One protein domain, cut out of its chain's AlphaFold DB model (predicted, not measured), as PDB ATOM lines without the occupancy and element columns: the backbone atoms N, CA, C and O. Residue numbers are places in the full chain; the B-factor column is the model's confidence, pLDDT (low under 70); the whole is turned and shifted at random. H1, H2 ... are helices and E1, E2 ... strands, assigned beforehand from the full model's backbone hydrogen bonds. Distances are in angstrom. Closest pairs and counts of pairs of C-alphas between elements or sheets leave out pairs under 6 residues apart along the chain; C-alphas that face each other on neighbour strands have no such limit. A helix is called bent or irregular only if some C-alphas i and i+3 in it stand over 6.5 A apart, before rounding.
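What this domain is: This is residues 216 to 335 of the 335 residues of an uncharacterized protein of viral metagenome (UniProt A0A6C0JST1). A twisted sheet of four strands, E5, E2, E1 and E6, makes a wall, with H3 packed over one face and the small hairpin E3 and E4 on the side away from H3. H2 lies by the E6 edge, H1 makes a far end beyond E3, and the long link after H4 passes round the E5 edge before E6. The printed part has 120 residues, with four named helices and six named strands in the order H1, H2, E1, E2, E3, E4, E5, H3, H4, E6; the order across the antiparallel sheet is E5, E2, E1, E6. The class is mixed, with 59 residues, under half, in named elements. The whole is compact, with a radius of gyration of the C-alphas of 13.3 A and spans of 38 by 31 by 25 A.

Where its parts are: H1, residues 216 to 221, begins at C-alpha 216 (10.926, -15.367, 26.848); it is irregular, with C-alphas 218 and 221 7.3 A apart. H2 is residues 238 to 241. E1, residues 246 to 251, is 16.5 A long, and E2, residues 256 to 261, 16.3 A. E3 is residues 269 to 271, E4 residues 274 to 276 and E5 residues 284 to 287. H3, residues 291 to 300, is 14.3 A long. H4, residues 303 to 312, is 14.8 A long and irregular, with C-alphas 307 and 310 7.4 A apart. E6, residues 328 to 334, is 17.5 A long and ends at C-alpha 334 (19.324, -30.369, 13.875).

How they stand to each other: In the hairpin E1 and E2, N 249 and O 258 are 2.9 A apart. E6 is antiparallel to E1, with N 248 and O 332 at 2.9 A, and E5 to E2, with N 257 and O 286 at 2.9 A. H3 is on this sheet at a height of 9.1 A, in two layers, a helix on one face of a sheet; its closest C-alphas to E6 are Leu 299 and Arg 332, 6.6 A apart. H2 and H4 only graze the sheet. In the hairpin E3 and E4, N 271 and O 274 are 2.9 A apart. The closest C-alphas of H1 and E3 are Thr 218 and His 271, 6.5 A apart. O i to N i+4 pairs within hydrogen-bond range are 0 of 2 in H1, with 1 of 3 O i to N i+3 pairs, 4 of 6 in H3 and 3 of 6 in H4; H2 is too short for such a pair.

The domain as a whole: The C-alphas farthest apart, Asn 217 and Lys 314, are 40.1 A apart. The printed part has no cut, and residue 335 is the chain's last. The links H1 to H2 and H4 to E6 are long. The mean pLDDT of the printed part is 85.2; residues 216 to 218 are under 70.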
ATOM      1  N   ALA A 216      10.569 -16.787  26.969       57.84
ATOM      2  CA  ALA A 216      10.926 -15.367  26.848       57.84
ATOM      3  C   ALA A 216      11.890 -14.902  27.957       57.84
ATOM      4  O   ALA A 216      12.738 -14.048  27.717       57.84
ATOM      5  N   ASN A 217      11.803 -15.495  29.153       63.09
ATOM      6  CA  ASN A 217      12.726 -15.182  30.244       63.09
ATOM      7  C   ASN A 217      14.108 -15.804  30.010       63.09
ATOM      8  O   ASN A 217      15.112 -15.193  30.366       63.09
ATOM      9  N   THR A 218      14.166 -16.983  29.385       68.88
ATOM     10  CA  THR A 218      15.422 -17.689  29.095       68.88
ATOM     11  C   THR A 218      16.299 -16.918  28.108       68.88
ATOM     12  O   THR A 218      17.509 -16.840  28.291       68.88
ATOM     13  N   LEU A 219      15.693 -16.278  27.103       79.06
ATOM     14  CA  LEU A 219      16.417 -15.531  26.066       79.06
ATOM     15  C   LEU A 219      16.776 -14.092  26.449       79.06
ATOM     16  O   LEU A 219      17.435 -13.408  25.672       79.06
ATOM     17  N   LYS A 220      16.391 -13.622  27.641       81.19
ATOM     18  CA  LYS A 220      16.606 -12.229  28.072       81.19
ATOM     19  C   LYS A 220      18.070 -11.779  27.969       81.19
ATOM     20  O   LYS A 220      18.331 -10.609  27.709       81.19
ATOM     21  N   TYR A 221      19.011 -12.696  28.187       82.62
ATOM     22  CA  TYR A 221      20.452 -12.421  28.163       82.62
ATOM     23  C   TYR A 221      21.166 -13.047  26.957       82.62
ATOM     24  O   TYR A 221      22.390 -12.947  26.860       82.62
ATOM     25  N   PHE A 222      20.425 -13.688  26.049       86.75
ATOM     26  CA  PHE A 222      20.998 -14.387  24.909       86.75
ATOM     27  C   PHE A 222      21.195 -13.411  23.750       86.75
ATOM     28  O   PHE A 222      20.243 -12.993  23.091       86.75
ATOM     29  N   LYS A 223      22.448 -13.021  23.526       89.50
ATOM     30  CA  LYS A 223      22.843 -12.087  22.473       89.50
ATOM     31  C   LYS A 223      23.391 -12.863  21.280       89.50
ATOM     32  O   LYS A 223      24.232 -13.736  21.459       89.50
ATOM     33  N   TYR A 224      22.916 -12.539  20.084       91.31
ATOM     34  CA  TYR A 224      23.342 -13.156  18.829       91.31
ATOM     35  C   TYR A 224      23.185 -12.166  17.673       91.31
ATOM     36  O   TYR A 224      22.422 -11.198  17.762       91.31
ATOM     37  N   GLN A 225      23.897 -12.417  16.584       89.12
ATOM     38  CA  GLN A 225      23.842 -11.610  15.376       89.12
ATOM     39  C   GLN A 225      22.638 -12.021  14.518       89.12
ATOM     40  O   GLN A 225      22.515 -13.185  14.149       89.12
ATOM     41  N   LYS A 226      21.748 -11.082  14.171       87.19
ATOM     42  CA  LYS A 226      20.528 -11.384  13.388       87.19
ATOM     43  C   LYS A 226      20.807 -11.621  11.904       87.19
ATOM     44  O   LYS A 226      20.187 -12.488  11.292       87.19
ATOM     45  N   SER A 227      21.721 -10.845  11.337       87.00
ATOM     46  CA  SER A 227      22.115 -10.936   9.936       87.00
ATOM     47  C   SER A 227      23.575 -10.546   9.750       87.00
ATOM     48  O   SER A 227      24.153  -9.812  10.557       87.00
ATOM     49  N   TYR A 228      24.168 -11.044   8.671       85.06
ATOM     50  CA  TYR A 228      25.524 -10.706   8.264       85.06
ATOM     51  C   TYR A 228      25.562 -10.432   6.774       85.06
ATOM     52  O   TYR A 228      25.346 -11.332   5.962       85.06
ATOM     53  N   SER A 229      25.790  -9.162   6.453       78.75
ATOM     54  CA  SER A 229      25.747  -8.605   5.103       78.75
ATOM     55  C   SER A 229      26.821  -9.180   4.192       78.75
ATOM     56  O   SER A 229      26.536  -9.445   3.034       78.75
ATOM     57  N   ASP A 230      28.022  -9.443   4.709       75.75
ATOM     58  CA  ASP A 230      29.174  -9.806   3.868       75.75
ATOM     59  C   ASP A 230      28.970 -11.138   3.125       75.75
ATOM     60  O   ASP A 230      29.539 -11.349   2.063       75.75
ATOM     61  N   ILE A 231      28.143 -12.036   3.675       77.56
ATOM     62  CA  ILE A 231      27.827 -13.354   3.088       77.56
ATOM     63  C   ILE A 231      26.298 -13.526   2.939       77.56
ATOM     64  O   ILE A 231      25.806 -14.619   2.682       77.56
ATOM     65  N   ASN A 232      25.514 -12.454   3.114       81.12
ATOM     66  CA  ASN A 232      24.044 -12.470   3.077       81.12
ATOM     67  C   ASN A 232      23.404 -13.588   3.928       81.12
ATOM     68  O   ASN A 232      22.480 -14.279   3.497       81.12
ATOM     69  N   LEU A 233      23.888 -13.768   5.159       84.06
ATOM     70  CA  LEU A 233      23.386 -14.794   6.075       84.06
ATOM     71  C   LEU A 233      22.323 -14.231   7.014       84.06
ATOM     72  O   LEU A 233      22.485 -13.152   7.589       84.06
ATOM     73  N   THR A 234      21.263 -15.008   7.227       86.62
ATOM     74  CA  THR A 234      20.224 -14.747   8.225       86.62
ATOM     75  C   THR A 234      20.317 -15.774   9.348       86.62
ATOM     76  O   THR A 234      20.445 -16.973   9.107       86.62
ATOM     77  N   SER A 235      20.300 -15.307  10.600       87.94
ATOM     78  CA  SER A 235      20.369 -16.201  11.756       87.94
ATOM     79  C   SER A 235      19.020 -16.848  12.027       87.94
ATOM     80  O   SER A 235      17.978 -16.190  12.005       87.94
ATOM     81  N   ILE A 236      19.054 -18.126  12.391       88.56
ATOM     82  CA  ILE A 236      17.878 -18.833  12.891       88.56
ATOM     83  C   ILE A 236      17.524 -18.330  14.298       88.56
ATOM     84  O   ILE A 236      18.387 -17.907  15.071       88.56
ATOM     85  N   ASP A 237      16.232 -18.378  14.615       86.19
ATOM     86  CA  ASP A 237      15.670 -18.001  15.908       86.19
ATOM     87  C   ASP A 237      16.222 -18.907  17.037       86.19
ATOM     88  O   ASP A 237      16.046 -20.132  16.967       86.19
ATOM     89  N   PRO A 238      16.869 -18.361  18.089       86.75
ATOM     90  CA  PRO A 238      17.524 -19.154  19.136       86.75
ATOM     91  C   PRO A 238      16.559 -20.014  19.954       86.75
ATOM     92  O   PRO A 238      16.977 -20.997  20.558       86.75
ATOM     93  N   ILE A 239      15.257 -19.705  19.932       86.19
ATOM     94  CA  ILE A 239      14.201 -20.537  20.530       86.19
ATOM     95  C   ILE A 239      14.303 -21.991  20.059       86.19
ATOM     96  O   ILE A 239      14.109 -22.912  20.848       86.19
ATOM     97  N   LYS A 240      14.631 -22.193  18.779       86.69
ATOM     98  CA  LYS A 240      14.685 -23.518  18.155       86.69
ATOM     99  C   LYS A 240      15.867 -24.368  18.632       86.69
ATOM    100  O   LYS A 240      15.893 -25.554  18.337       86.69
ATOM    101  N   ILE A 241      16.842 -23.783  19.336       86.75
ATOM    102  CA  ILE A 241      17.980 -24.523  19.904       86.75
ATOM    103  C   ILE A 241      17.521 -25.374  21.091       86.75
ATOM    104  O   ILE A 241      18.083 -26.439  21.329       86.75
ATOM    105  N   ILE A 242      16.496 -24.925  21.824       87.50
ATOM    106  CA  ILE A 242      15.995 -25.632  23.003       87.50
ATOM    107  C   ILE A 242      15.396 -26.972  22.558       87.50
ATOM    108  O   ILE A 242      14.404 -26.994  21.831       87.50
ATOM    109  N   GLY A 243      16.000 -28.077  22.997       85.25
ATOM    110  CA  GLY A 243      15.610 -29.437  22.613       85.25
ATOM    111  C   GLY A 243      16.210 -29.931  21.291       85.25
ATOM    112  O   GLY A 243      15.847 -31.008  20.828       85.25
ATOM    113  N   ALA A 244      17.123 -29.182  20.665       87.88
ATOM    114  CA  ALA A 244      17.819 -29.632  19.460       87.88
ATOM    115  C   ALA A 244      18.937 -30.637  19.788       87.88
ATOM    116  O   ALA A 244      19.602 -30.509  20.814       87.88
ATOM    117  N   LYS A 245      19.203 -31.591  18.888       89.56
ATOM    118  CA  LYS A 245      20.314 -32.554  19.000       89.56
ATOM    119  C   LYS A 245      21.662 -31.965  18.615       89.56
ATOM    120  O   LYS A 245      22.679 -32.355  19.181       89.56
ATOM    121  N   ALA A 246      21.698 -31.047  17.652       88.56
ATOM    122  CA  ALA A 246      22.922 -30.326  17.323       88.56
ATOM    123  C   ALA A 246      22.647 -28.920  16.786       88.56
ATOM    124  O   ALA A 246      21.638 -28.670  16.126       88.56
ATOM    125  N   VAL A 247      23.583 -28.003  17.021       92.19
ATOM    126  CA  VAL A 247      23.534 -26.631  16.506       92.19
ATOM    127  C   VAL A 247      24.869 -26.229  15.890       92.19
ATOM    128  O   VAL A 247      25.939 -26.523  16.423       92.19
ATOM    129  N   TRP A 248      24.779 -25.544  14.752       91.75
ATOM    130  CA  TRP A 248      25.901 -24.983  14.012       91.75
ATOM    131  C   TRP A 248      25.899 -23.470  14.151       91.75
ATOM    132  O   TRP A 248      24.919 -22.803  13.810       91.75
ATOM    133  N   ILE A 249      27.011 -22.936  14.641       92.06
ATOM    134  CA  ILE A 249      27.169 -21.520  14.958       92.06
ATOM    135  C   ILE A 249      28.437 -21.015  14.295       92.06
ATOM    136  O   ILE A 249      29.495 -21.636  14.396       92.06
ATOM    137  N   TYR A 250      28.337 -19.867  13.640       91.69
ATOM    138  CA  TYR A 250      29.469 -19.184  13.039       91.69
ATOM    139  C   TYR A 250      29.749 -17.878  13.773       91.69
ATOM    140  O   TYR A 250      28.851 -17.065  13.964       91.69
ATOM    141  N   ASN A 251      30.994 -17.679  14.194       91.44
ATOM    142  CA  ASN A 251      31.450 -16.415  14.753       91.44
ATOM    143  C   ASN A 251      32.113 -15.586  13.647       91.44
ATOM    144  O   ASN A 251      33.159 -15.986  13.128       91.44
ATOM    145  N   THR A 252      31.515 -14.445  13.312       89.50
ATOM    146  CA  THR A 252      31.948 -13.565  12.218       89.50
ATOM    147  C   THR A 252      33.293 -12.909  12.516       89.50
ATOM    148  O   THR A 252      34.190 -12.932  11.673       89.50
ATOM    149  N   ARG A 253      33.491 -12.426  13.750       87.81
ATOM    150  CA  ARG A 253      34.723 -11.756  14.196       87.81
ATOM    151  C   ARG A 253      35.959 -12.652  14.134       87.81
ATOM    152  O   ARG A 253      37.016 -12.225  13.678       87.81
ATOM    153  N   TYR A 254      35.847 -13.893  14.605       87.75
ATOM    154  CA  TYR A 254      36.975 -14.831  14.668       87.75
ATOM    155  C   TYR A 254      37.005 -15.836  13.512       87.75
ATOM    156  O   TYR A 254      37.900 -16.683  13.472       87.75
ATOM    157  N   LYS A 255      36.025 -15.775  12.600       88.25
ATOM    158  CA  LYS A 255      35.827 -16.724  11.494       88.25
ATOM    159  C   LYS A 255      35.841 -18.181  11.970       88.25
ATOM    160  O   LYS A 255      36.464 -19.045  11.356       88.25
ATOM    161  N   LYS A 256      35.193 -18.464  13.105       90.38
ATOM    162  CA  LYS A 256      35.148 -19.806  13.719       90.38
ATOM    163  C   LYS A 256      33.810 -20.475  13.459       90.38
ATOM    164  O   LYS A 256      32.773 -19.860  13.685       90.38
ATOM    165  N   ILE A 257      33.844 -21.743  13.058       90.19
ATOM    166  CA  ILE A 257      32.672 -22.617  13.040       90.19
ATOM    167  C   ILE A 257      32.660 -23.464  14.312       90.19
ATOM    168  O   ILE A 257      33.680 -24.033  14.710       90.19
ATOM    169  N   ILE A 258      31.505 -23.514  14.961       91.19
ATOM    170  CA  ILE A 258      31.257 -24.255  16.192       91.19
ATOM    171  C   ILE A 258      30.093 -25.199  15.923       91.19
ATOM    172  O   ILE A 258      29.037 -24.772  15.454       91.19
ATOM    173  N   ARG A 259      30.283 -26.477  16.239       90.62
ATOM    174  CA  ARG A 259      29.211 -27.468  16.288       90.62
ATOM    175  C   ARG A 259      29.090 -27.966  17.714       90.62
ATOM    176  O   ARG A 259      30.053 -28.517  18.243       90.62
ATOM    177  N   LEU A 260      27.914 -27.771  18.297       90.12
ATOM    178  CA  LEU A 260      27.568 -28.296  19.614       90.12
ATOM    179  C   LEU A 260      26.568 -29.430  19.435       90.12
ATOM    180  O   LEU A 260      25.532 -29.228  18.798       90.12
ATOM    181  N   ASN A 261      26.881 -30.596  19.990       89.88
ATOM    182  CA  ASN A 261      25.985 -31.750  20.020       89.88
ATOM    183  C   ASN A 261      25.432 -31.927  21.436       89.88
ATOM    184  O   ASN A 261      26.172 -31.744  22.398       89.88
ATOM    185  N   ALA A 262      24.158 -32.291  21.562       89.94
ATOM    186  CA  ALA A 262      23.530 -32.589  22.842       89.94
ATOM    187  C   ALA A 262      24.161 -33.828  23.493       89.94
ATOM    188  O   ALA A 262      24.482 -34.795  22.803       89.94
ATOM    189  N   LYS A 263      24.312 -33.790  24.820       87.94
ATOM    190  CA  LYS A 263      24.794 -34.918  25.631       87.94
ATOM    191  C   LYS A 263      23.707 -35.969  25.874       87.94
ATOM    192  O   LYS A 263      24.001 -37.154  25.967       87.94
ATOM    193  N   GLU A 264      22.461 -35.521  25.992       82.19
ATOM    194  CA  GLU A 264      21.304 -36.336  26.369       82.19
ATOM    195  C   GLU A 264      20.180 -36.194  25.337       82.19
ATOM    196  O   GLU A 264      20.093 -35.188  24.623       82.19
ATOM    197  N   ASP A 265      19.261 -37.163  25.313       80.94
ATOM    198  CA  ASP A 265      18.059 -37.132  24.464       80.94
ATOM    199  C   ASP A 265      17.111 -35.965  24.799       80.94
ATOM    200  O   ASP A 265      16.232 -35.631  24.005       80.94
ATOM    201  N   SER A 266      17.317 -35.290  25.937       78.19
ATOM    202  CA  SER A 266      16.628 -34.042  26.287       78.19
ATOM    203  C   SER A 266      16.959 -32.876  25.344       78.19
ATOM    204  O   SER A 266      16.246 -31.872  25.340       78.19
ATOM    205  N   GLY A 267      18.047 -32.981  24.572       86.75
ATOM    206  CA  GLY A 267      18.528 -31.943  23.666       86.75
ATOM    207  C   GLY A 267      19.269 -30.796  24.365       86.75
ATOM    208  O   GLY A 267      19.515 -30.815  25.574       86.75
ATOM    209  N   LEU A 268      19.652 -29.792  23.574       88.38
ATOM    210  CA  LEU A 268      20.408 -28.619  24.019       88.38
ATOM    211  C   LEU A 268      19.544 -27.641  24.830       88.38
ATOM    212  O   LEU A 268      18.360 -27.443  24.551       88.38
ATOM    213  N   GLY A 269      20.164 -26.987  25.812       87.75
ATOM    214  CA  GLY A 269      19.559 -25.933  26.630       87.75
ATOM    215  C   GLY A 269      20.191 -24.561  26.384       87.75
ATOM    216  O   GLY A 269      21.283 -24.457  25.829       87.75
ATOM    217  N   ILE A 270      19.519 -23.493  26.822       88.94
ATOM    218  CA  ILE A 270      20.084 -22.135  26.856       88.94
ATOM    219  C   ILE A 270      20.043 -21.622  28.292       88.94
ATOM    220  O   ILE A 270      18.977 -21.594  28.909       88.94
ATOM    221  N   HIS A 271      21.180 -21.130  28.782       86.50
ATOM    222  CA  HIS A 271      21.269 -20.425  30.054       86.50
ATOM    223  C   HIS A 271      22.033 -19.115  29.901       86.50
ATOM    224  O   HIS A 271      23.216 -19.080  29.554       86.50
ATOM    225  N   ARG A 272      21.347 -18.009  30.205       85.50
ATOM    226  CA  ARG A 272      21.846 -16.641  30.019       85.50
ATOM    227  C   ARG A 272      22.313 -16.405  28.575       85.50
ATOM    228  O   ARG A 272      21.476 -16.201  27.706       85.50
ATOM    229  N   SER A 273      23.622 -16.423  28.332       86.94
ATOM    230  CA  SER A 273      24.247 -16.236  27.018       86.94
ATOM    231  C   SER A 273      24.954 -17.493  26.501       86.94
ATOM    232  O   SER A 273      25.624 -17.443  25.475       86.94
ATOM    233  N   GLY A 274      24.859 -18.615  27.218       88.62
ATOM    234  CA  GLY A 274      25.518 -19.868  26.871       88.62
ATOM    235  C   GLY A 274      24.545 -20.975  26.489       88.62
ATOM    236  O   GLY A 274      23.366 -20.939  26.846       88.62
ATOM    237  N   ILE A 275      25.069 -21.961  25.769       90.69
ATOM    238  CA  ILE A 275      24.387 -23.222  25.478       90.69
ATOM    239  C   ILE A 275      24.820 -24.261  26.518       90.69
ATOM    240  O   ILE A 275      26.004 -24.375  26.846       90.69
ATOM    241  N   GLU A 276      23.846 -24.990  27.052       89.62
ATOM    242  CA  GLU A 276      24.014 -26.028  28.073       89.62
ATOM    243  C   GLU A 276      23.630 -27.407  27.522       89.62
ATOM    244  O   GLU A 276      23.029 -27.516  26.450       89.62
ATOM    245  N   ASN A 277      23.980 -28.459  28.268       88.75
ATOM    246  CA  ASN A 277      23.744 -29.864  27.918       88.75
ATOM    247  C   ASN A 277      24.394 -30.310  26.599       88.75
ATOM    248  O   ASN A 277      23.847 -31.157  25.891       88.75
ATOM    249  N   PHE A 278      25.566 -29.765  26.263       89.06
ATOM    250  CA  PHE A 278      26.360 -30.235  25.128       89.06
ATOM    251  C   PHE A 278      27.453 -31.215  25.575       89.06
ATOM    252  O   PHE A 278      27.935 -31.156  26.705       89.06
ATOM    253  N   ASP A 279      27.844 -32.114  24.678       87.94
ATOM    254  CA  ASP A 279      28.940 -33.059  24.884       87.94
ATOM    255  C   ASP A 279      30.266 -32.440  24.419       87.94
ATOM    256  O   ASP A 279      30.414 -32.088  23.247       87.94
ATOM    257  N   GLU A 280      31.236 -32.304  25.324       84.62
ATOM    258  CA  GLU A 280      32.562 -31.744  25.029       84.62
ATOM    259  C   GLU A 280      33.387 -32.610  24.066       84.62
ATOM    260  O   GLU A 280      34.226 -32.076  23.344       84.62
ATOM    261  N   THR A 281      33.139 -33.921  24.018       84.38
ATOM    262  CA  THR A 281      33.904 -34.860  23.183       84.38
ATOM    263  C   THR A 281      33.448 -34.838  21.725       84.38
ATOM    264  O   THR A 281      34.264 -34.875  20.803       84.38
ATOM    265  N   LEU A 282      32.134 -34.735  21.503       84.62
ATOM    266  CA  LEU A 282      31.530 -34.711  20.168       84.62
ATOM    267  C   LEU A 282      31.472 -33.303  19.565       84.62
ATOM    268  O   LEU A 282      31.358 -33.153  18.343       84.62
ATOM    269  N   SER A 283      31.521 -32.271  20.404       87.31
ATOM    270  CA  SER A 283      31.456 -30.879  19.969       87.31
ATOM    271  C   SER A 283      32.818 -30.390  19.486       87.31
ATOM    272  O   SER A 283      33.830 -30.521  20.168       87.31
ATOM    273  N   LYS A 284      32.852 -29.777  18.300       89.56
ATOM    274  CA  LYS A 284      34.096 -29.354  17.637       89.56
ATOM    275  C   LYS A 284      34.066 -27.862  17.307       89.56
ATOM    276  O   LYS A 284      33.024 -27.299  16.961       89.56
ATOM    277  N   CYS A 285      35.235 -27.223  17.363       89.12
ATOM    278  CA  CYS A 285      35.433 -25.842  16.930       89.12
ATOM    279  C   CYS A 285      36.663 -25.732  16.022       89.12
ATOM    280  O   CYS A 285      37.767 -26.112  16.409       89.12
ATOM    281  N   LYS A 286      36.489 -25.179  14.817       89.94
ATOM    282  CA  LYS A 286      37.576 -24.949  13.851       89.94
ATOM    283  C   LYS A 286      37.506 -23.540  13.271       89.94
ATOM    284  O   LYS A 286      36.437 -22.942  13.175       89.94
ATOM    285  N   VAL A 287      38.656 -23.000  12.878       87.44
ATOM    286  CA  VAL A 287      38.737 -21.718  12.154       87.44
ATOM    287  C   VAL A 287      38.494 -21.965  10.662       87.44
ATOM    288  O   VAL A 287      38.998 -22.943  10.116       87.44
ATOM    289  N   LEU A 288      37.752 -21.095   9.979       86.81
ATOM    290  CA  LEU A 288      37.503 -21.163   8.538       86.81
ATOM    291  C   LEU A 288      38.440 -20.214   7.779       86.81
ATOM    292  O   LEU A 288      38.560 -19.042   8.126       86.81
ATOM    293  N   ARG A 289      39.091 -20.710   6.714       82.25
ATOM    294  CA  ARG A 289      39.937 -19.884   5.823       82.25
ATOM    295  C   ARG A 289      39.151 -19.194   4.702       82.25
ATOM    296  O   ARG A 289      39.543 -18.111   4.290       82.25
ATOM    297  N   LYS A 290      38.060 -19.805   4.231       82.62
ATOM    298  CA  LYS A 290      37.157 -19.269   3.199       82.62
ATOM    299  C   LYS A 290      35.701 -19.509   3.617       82.62
ATOM    300  O   LYS A 290      35.150 -20.554   3.286       82.62
ATOM    301  N   PRO A 291      35.105 -18.627   4.434       81.62
ATOM    302  CA  PRO A 291      33.752 -18.842   4.943       81.62
ATOM    303  C   PRO A 291      32.691 -18.821   3.829       81.62
ATOM    304  O   PRO A 291      31.733 -19.579   3.913       81.62
ATOM    305  N   GLU A 292      32.905 -18.043   2.768       82.88
ATOM    306  CA  GLU A 292      31.991 -17.906   1.620       82.88
ATOM    307  C   GLU A 292      31.728 -19.234   0.896       82.88
ATOM    308  O   GLU A 292      30.581 -19.563   0.626       82.88
ATOM    309  N   ASP A 293      32.759 -20.055   0.676       82.88
ATOM    310  CA  ASP A 293      32.612 -21.357   0.001       82.88
ATOM    311  C   ASP A 293      32.078 -22.458   0.930       82.88
ATOM    312  O   ASP A 293      31.600 -23.508   0.491       82.88
ATOM    313  N   VAL A 294      32.267 -22.276   2.238       83.19
ATOM    314  CA  VAL A 294      32.118 -23.337   3.238       83.19
ATOM    315  C   VAL A 294      30.761 -23.265   3.933       83.19
ATOM    316  O   VAL A 294      30.162 -24.306   4.197       83.19
ATOM    317  N   ILE A 295      30.250 -22.064   4.205       83.81
ATOM    318  CA  ILE A 295      28.958 -21.876   4.875       83.81
ATOM    319  C   ILE A 295      27.780 -22.401   4.034       83.81
ATOM    320  O   ILE A 295      26.966 -23.134   4.603       83.81
ATOM    321  N   PRO A 296      27.692 -22.154   2.708       83.50
ATOM    322  CA  PRO A 296      26.632 -22.727   1.876       83.50
ATOM    323  C   PRO A 296      26.597 -24.258   1.939       83.50
ATOM    324  O   PRO A 296      25.536 -24.854   2.083       83.50
ATOM    325  N   LYS A 297      27.766 -24.914   1.990       83.62
ATOM    326  CA  LYS A 297      27.861 -26.381   2.126       83.62
ATOM    327  C   LYS A 297      27.293 -26.902   3.451       83.62
ATOM    328  O   LYS A 297      26.820 -28.034   3.505       83.62
ATOM    329  N   ILE A 298      27.334 -26.107   4.523       83.38
ATOM    330  CA  ILE A 298      26.727 -26.461   5.819       83.38
ATOM    331  C   ILE A 298      25.203 -26.288   5.764       83.38
ATOM    332  O   ILE A 298      24.460 -27.089   6.343       83.38
ATOM    333  N   LEU A 299      24.731 -25.252   5.065       82.75
ATOM    334  CA  LEU A 299      23.305 -24.983   4.883       82.75
ATOM    335  C   LEU A 299      22.641 -26.058   4.008       82.75
ATOM    336  O   LEU A 299      21.637 -26.626   4.434       82.75
ATOM    337  N   ASP A 300      23.265 -26.429   2.889       83.12
ATOM    338  CA  ASP A 300      22.721 -27.394   1.919       83.12
ATOM    339  C   ASP A 300      23.083 -28.856   2.233       83.12
ATOM    340  O   ASP A 300      22.473 -29.794   1.720       83.12
ATOM    341  N   GLY A 301      24.072 -29.085   3.101       78.44
ATOM    342  CA  GLY A 301      24.608 -30.417   3.378       78.44
ATOM    343  C   GLY A 301      23.587 -31.407   3.961       78.44
ATOM    344  O   GLY A 301      22.774 -31.071   4.826       78.44
ATOM    345  N   GLY A 302      23.652 -32.670   3.537       81.19
ATOM    346  CA  GLY A 302      22.878 -33.765   4.134       81.19
ATOM    347  C   GLY A 302      23.394 -34.185   5.522       81.19
ATOM    348  O   GLY A 302      24.517 -33.860   5.907       81.19
ATOM    349  N   LYS A 303      22.600 -34.965   6.276       75.62
ATOM    350  CA  LYS A 303      22.975 -35.443   7.630       75.62
ATOM    351  C   LYS A 303      24.318 -36.188   7.657       75.62
ATOM    352  O   LYS A 303      25.098 -35.989   8.583       75.62
ATOM    353  N   ILE A 304      24.581 -37.013   6.640       79.56
ATOM    354  CA  ILE A 304      25.814 -37.809   6.517       79.56
ATOM    355  C   ILE A 304      27.017 -36.889   6.286       79.56
ATOM    356  O   ILE A 304      27.988 -36.951   7.030       79.56
ATOM    357  N   PHE A 305      26.909 -35.954   5.336       81.88
ATOM    358  CA  PHE A 305      27.964 -34.982   5.037       81.88
ATOM    359  C   PHE A 305      28.342 -34.139   6.263       81.88
ATOM    360  O   PHE A 305      29.519 -33.951   6.550       81.88
ATOM    361  N   LEU A 306      27.353 -33.676   7.031       82.19
ATOM    362  CA  LEU A 306      27.586 -32.853   8.223       82.19
ATOM    363  C   LEU A 306      28.294 -33.596   9.362       82.19
ATOM    364  O   LEU A 306      28.951 -32.953  10.184       82.19
ATOM    365  N   ARG A 307      28.167 -34.927   9.433       78.94
ATOM    366  CA  ARG A 307      28.874 -35.732  10.436       78.94
ATOM    367  C   ARG A 307      30.381 -35.685  10.201       78.94
ATOM    368  O   ARG A 307      31.111 -35.404  11.149       78.94
ATOM    369  N   ASP A 308      30.785 -35.858   8.946       81.56
ATOM    370  CA  ASP A 308      32.182 -36.027   8.537       81.56
ATOM    371  C   ASP A 308      32.816 -34.682   8.096       81.56
ATOM    372  O   ASP A 308      34.023 -34.560   7.894       81.56
ATOM    373  N   PHE A 309      32.010 -33.617   8.007       83.56
ATOM    374  CA  PHE A 309      32.411 -32.286   7.550       83.56
ATOM    375  C   PHE A 309      33.628 -31.711   8.284       83.56
ATOM    376  O   PHE A 309      34.524 -31.152   7.651       83.56
ATOM    377  N   PHE A 310      33.702 -31.852   9.611       80.69
ATOM    378  CA  PHE A 310      34.843 -31.335  10.375       80.69
ATOM    379  C   PHE A 310      36.158 -32.017  10.006       80.69
ATOM    380  O   PHE A 310      37.202 -31.375  10.119       80.69
ATOM    381  N   ASP A 311      36.126 -33.263   9.544       81.19
ATOM    382  CA  ASP A 311      37.331 -34.016   9.202       81.19
ATOM    383  C   ASP A 311      37.851 -33.612   7.812       81.19
ATOM    384  O   ASP A 311      39.055 -33.625   7.565       81.19
ATOM    385  N   THR A 312      36.974 -33.094   6.943       81.44
ATOM    386  CA  THR A 312      37.369 -32.476   5.661       81.44
ATOM    387  C   THR A 312      38.125 -31.152   5.837       81.44
ATOM    388  O   THR A 312      38.886 -30.729   4.961       81.44
ATOM    389  N   LEU A 313      37.947 -30.479   6.980       82.62
ATOM    390  CA  LEU A 313      38.594 -29.203   7.266       82.62
ATOM    391  C   LEU A 313      40.030 -29.421   7.765       82.62
ATOM    392  O   LEU A 313      40.255 -29.790   8.920       82.62
ATOM    393  N   LYS A 314      41.009 -29.064   6.923       80.94
ATOM    394  CA  LYS A 314      42.454 -29.042   7.247       80.94
ATOM    395  C   LYS A 314      42.864 -27.928   8.228       80.94
ATOM    396  O   LYS A 314      44.050 -27.658   8.406       80.94
ATOM    397  N   THR A 315      41.909 -27.195   8.791       81.88
ATOM    398  CA  THR A 315      42.181 -26.034   9.641       81.88
ATOM    399  C   THR A 315      42.397 -26.422  11.098       81.88
ATOM    400  O   THR A 315      41.929 -27.458  11.569       81.88
ATOM    401  N   LYS A 316      43.128 -25.562  11.817       80.00
ATOM    402  CA  LYS A 316      43.478 -25.771  13.223       80.00
ATOM    403  C   LYS A 316      42.222 -25.817  14.099       80.00
ATOM    404  O   LYS A 316      41.343 -24.957  13.981       80.00
ATOM    405  N   GLU A 317      42.183 -26.795  14.998       82.06
ATOM    406  CA  GLU A 317      41.171 -26.883  16.049       82.06
ATOM    407  C   GLU A 317      41.372 -25.773  17.082       82.06
ATOM    408  O   GLU A 317      42.491 -25.436  17.480       82.06
ATOM    409  N   SER A 318      40.268 -25.149  17.474       83.38
ATOM    410  CA  SER A 318      40.224 -24.114  18.501       83.38
ATOM    411  C   SER A 318      39.579 -24.687  19.754       83.38
ATOM    412  O   SER A 318      38.723 -25.563  19.673       83.38
ATOM    413  N   LYS A 319      39.925 -24.116  20.913       82.44
ATOM    414  CA  LYS A 319      39.203 -24.378  22.162       82.44
ATOM    415  C   LYS A 319      37.705 -24.136  21.952       82.44
ATOM    416  O   LYS A 319      37.330 -23.109  21.374       82.44
ATOM    417  N   LEU A 320      36.894 -25.091  22.401       84.44
ATOM    418  CA  LEU A 320      35.439 -25.018  22.364       84.44
ATOM    419  C   LEU A 320      34.959 -23.919  23.321       84.44
ATOM    420  O   LEU A 320      35.543 -23.688  24.378       84.44
ATOM    421  N   THR A 321      33.914 -23.191  22.940       83.44
ATOM    422  CA  THR A 321      33.289 -22.176  23.791       83.44
ATOM    423  C   THR A 321      31.786 -22.287  23.628       83.44
ATOM    424  O   THR A 321      31.282 -22.300  22.510       83.44
ATOM    425  N   ASN A 322      31.078 -22.368  24.748       84.38
ATOM    426  CA  ASN A 322      29.625 -22.490  24.786       84.38
ATOM    427  C   ASN A 322      28.901 -21.141  24.892       84.38
ATOM    428  O   ASN A 322      27.678 -21.093  24.790       84.38
ATOM    429  N   ARG A 323      29.642 -20.048  25.116       87.19
ATOM    430  CA  ARG A 323      29.107 -18.684  25.196       87.19
ATOM    431  C   ARG A 323      28.920 -18.075  23.815       87.19
ATOM    432  O   ARG A 323      29.847 -18.060  23.007       87.19
ATOM    433  N   ILE A 324      27.724 -17.545  23.597       90.12
ATOM    434  CA  ILE A 324      27.279 -16.900  22.368       90.12
ATOM    435  C   ILE A 324      27.190 -15.394  22.621       90.12
ATOM    436  O   ILE A 324      26.652 -14.948  23.637       90.12
ATOM    437  N   ASN A 325      27.757 -14.625  21.694       88.88
ATOM    438  CA  ASN A 325      27.825 -13.167  21.749       88.88
ATOM    439  C   ASN A 325      27.172 -12.554  20.497       88.88
ATOM    440  O   ASN A 325      26.756 -13.260  19.583       88.88
ATOM    441  N   GLU A 326      27.156 -11.224  20.423       90.50
ATOM    442  CA  GLU A 326      26.606 -10.444  19.299       90.50
ATOM    443  C   GLU A 326      27.310 -10.687  17.951       90.50
ATOM    444  O   GLU A 326      26.749 -10.317  16.931       90.50
ATOM    445  N   ASP A 327      28.473 -11.349  17.943       89.00
ATOM    446  CA  ASP A 327      29.232 -11.736  16.739       89.00
ATOM    447  C   ASP A 327      28.904 -13.166  16.249       89.00
ATOM    448  O   ASP A 327      29.535 -13.688  15.327       89.00
ATOM    449  N   CYS A 328      27.993 -13.873  16.925       91.06
ATOM    450  CA  CYS A 328      27.656 -15.263  16.627       91.06
ATOM    451  C   CYS A 328      26.328 -15.373  15.872       91.06
ATOM    452  O   CYS A 328      25.299 -14.890  16.339       91.06
ATOM    453  N   ILE A 329      26.346 -16.087  14.749       91.75
ATOM    454  CA  ILE A 329      25.194 -16.377  13.890       91.75
ATOM    455  C   ILE A 329      24.847 -17.848  14.001       91.75
ATOM    456  O   ILE A 329      25.719 -18.714  13.883       91.75
ATOM    457  N   ILE A 330      23.563 -18.139  14.171       92.19
ATOM    458  CA  ILE A 330      23.055 -19.507  14.183       92.19
ATOM    459  C   ILE A 330      22.752 -19.903  12.738       92.19
ATOM    460  O   ILE A 330      21.809 -19.387  12.141       92.19
ATOM    461  N   LEU A 331      23.555 -20.816  12.188       88.50
ATOM    462  CA  LEU A 331      23.453 -21.246  10.793       88.50
ATOM    463  C   LEU A 331      22.399 -22.333  10.604       88.50
ATOM    464  O   LEU A 331      21.582 -22.265   9.693       88.50
ATOM    465  N   ARG A 332      22.452 -23.376  11.439       88.81
ATOM    466  CA  ARG A 332      21.617 -24.567  11.271       88.81
ATOM    467  C   ARG A 332      21.361 -25.262  12.595       88.81
ATOM    468  O   ARG A 332      22.249 -25.354  13.442       88.81
ATOM    469  N   ILE A 333      20.153 -25.792  12.737       88.31
ATOM    470  CA  ILE A 333      19.709 -26.558  13.899       88.31
ATOM    471  C   ILE A 333      19.272 -27.940  13.413       88.31
ATOM    472  O   ILE A 333      18.580 -28.054  12.401       88.31
ATOM    473  N   GLN A 334      19.713 -28.984  14.109       85.06
ATOM    474  CA  GLN A 334      19.324 -30.369  13.875       85.06
ATOM    475  C   GLN A 334      18.488 -30.851  15.058       85.06
ATOM    476  O   GLN A 334      18.955 -30.824  16.197       85.06
ATOM    477  N   SER A 335      17.257 -31.260  14.767       78.12
ATOM    478  CA  SER A 335      16.332 -31.890  15.712       78.12
ATOM    479  C   SER A 335      16.629 -33.368  15.920       78.12
ATOM    480  O   SER A 335      17.120 -34.027  14.970       78.12
TER     481      SER A 335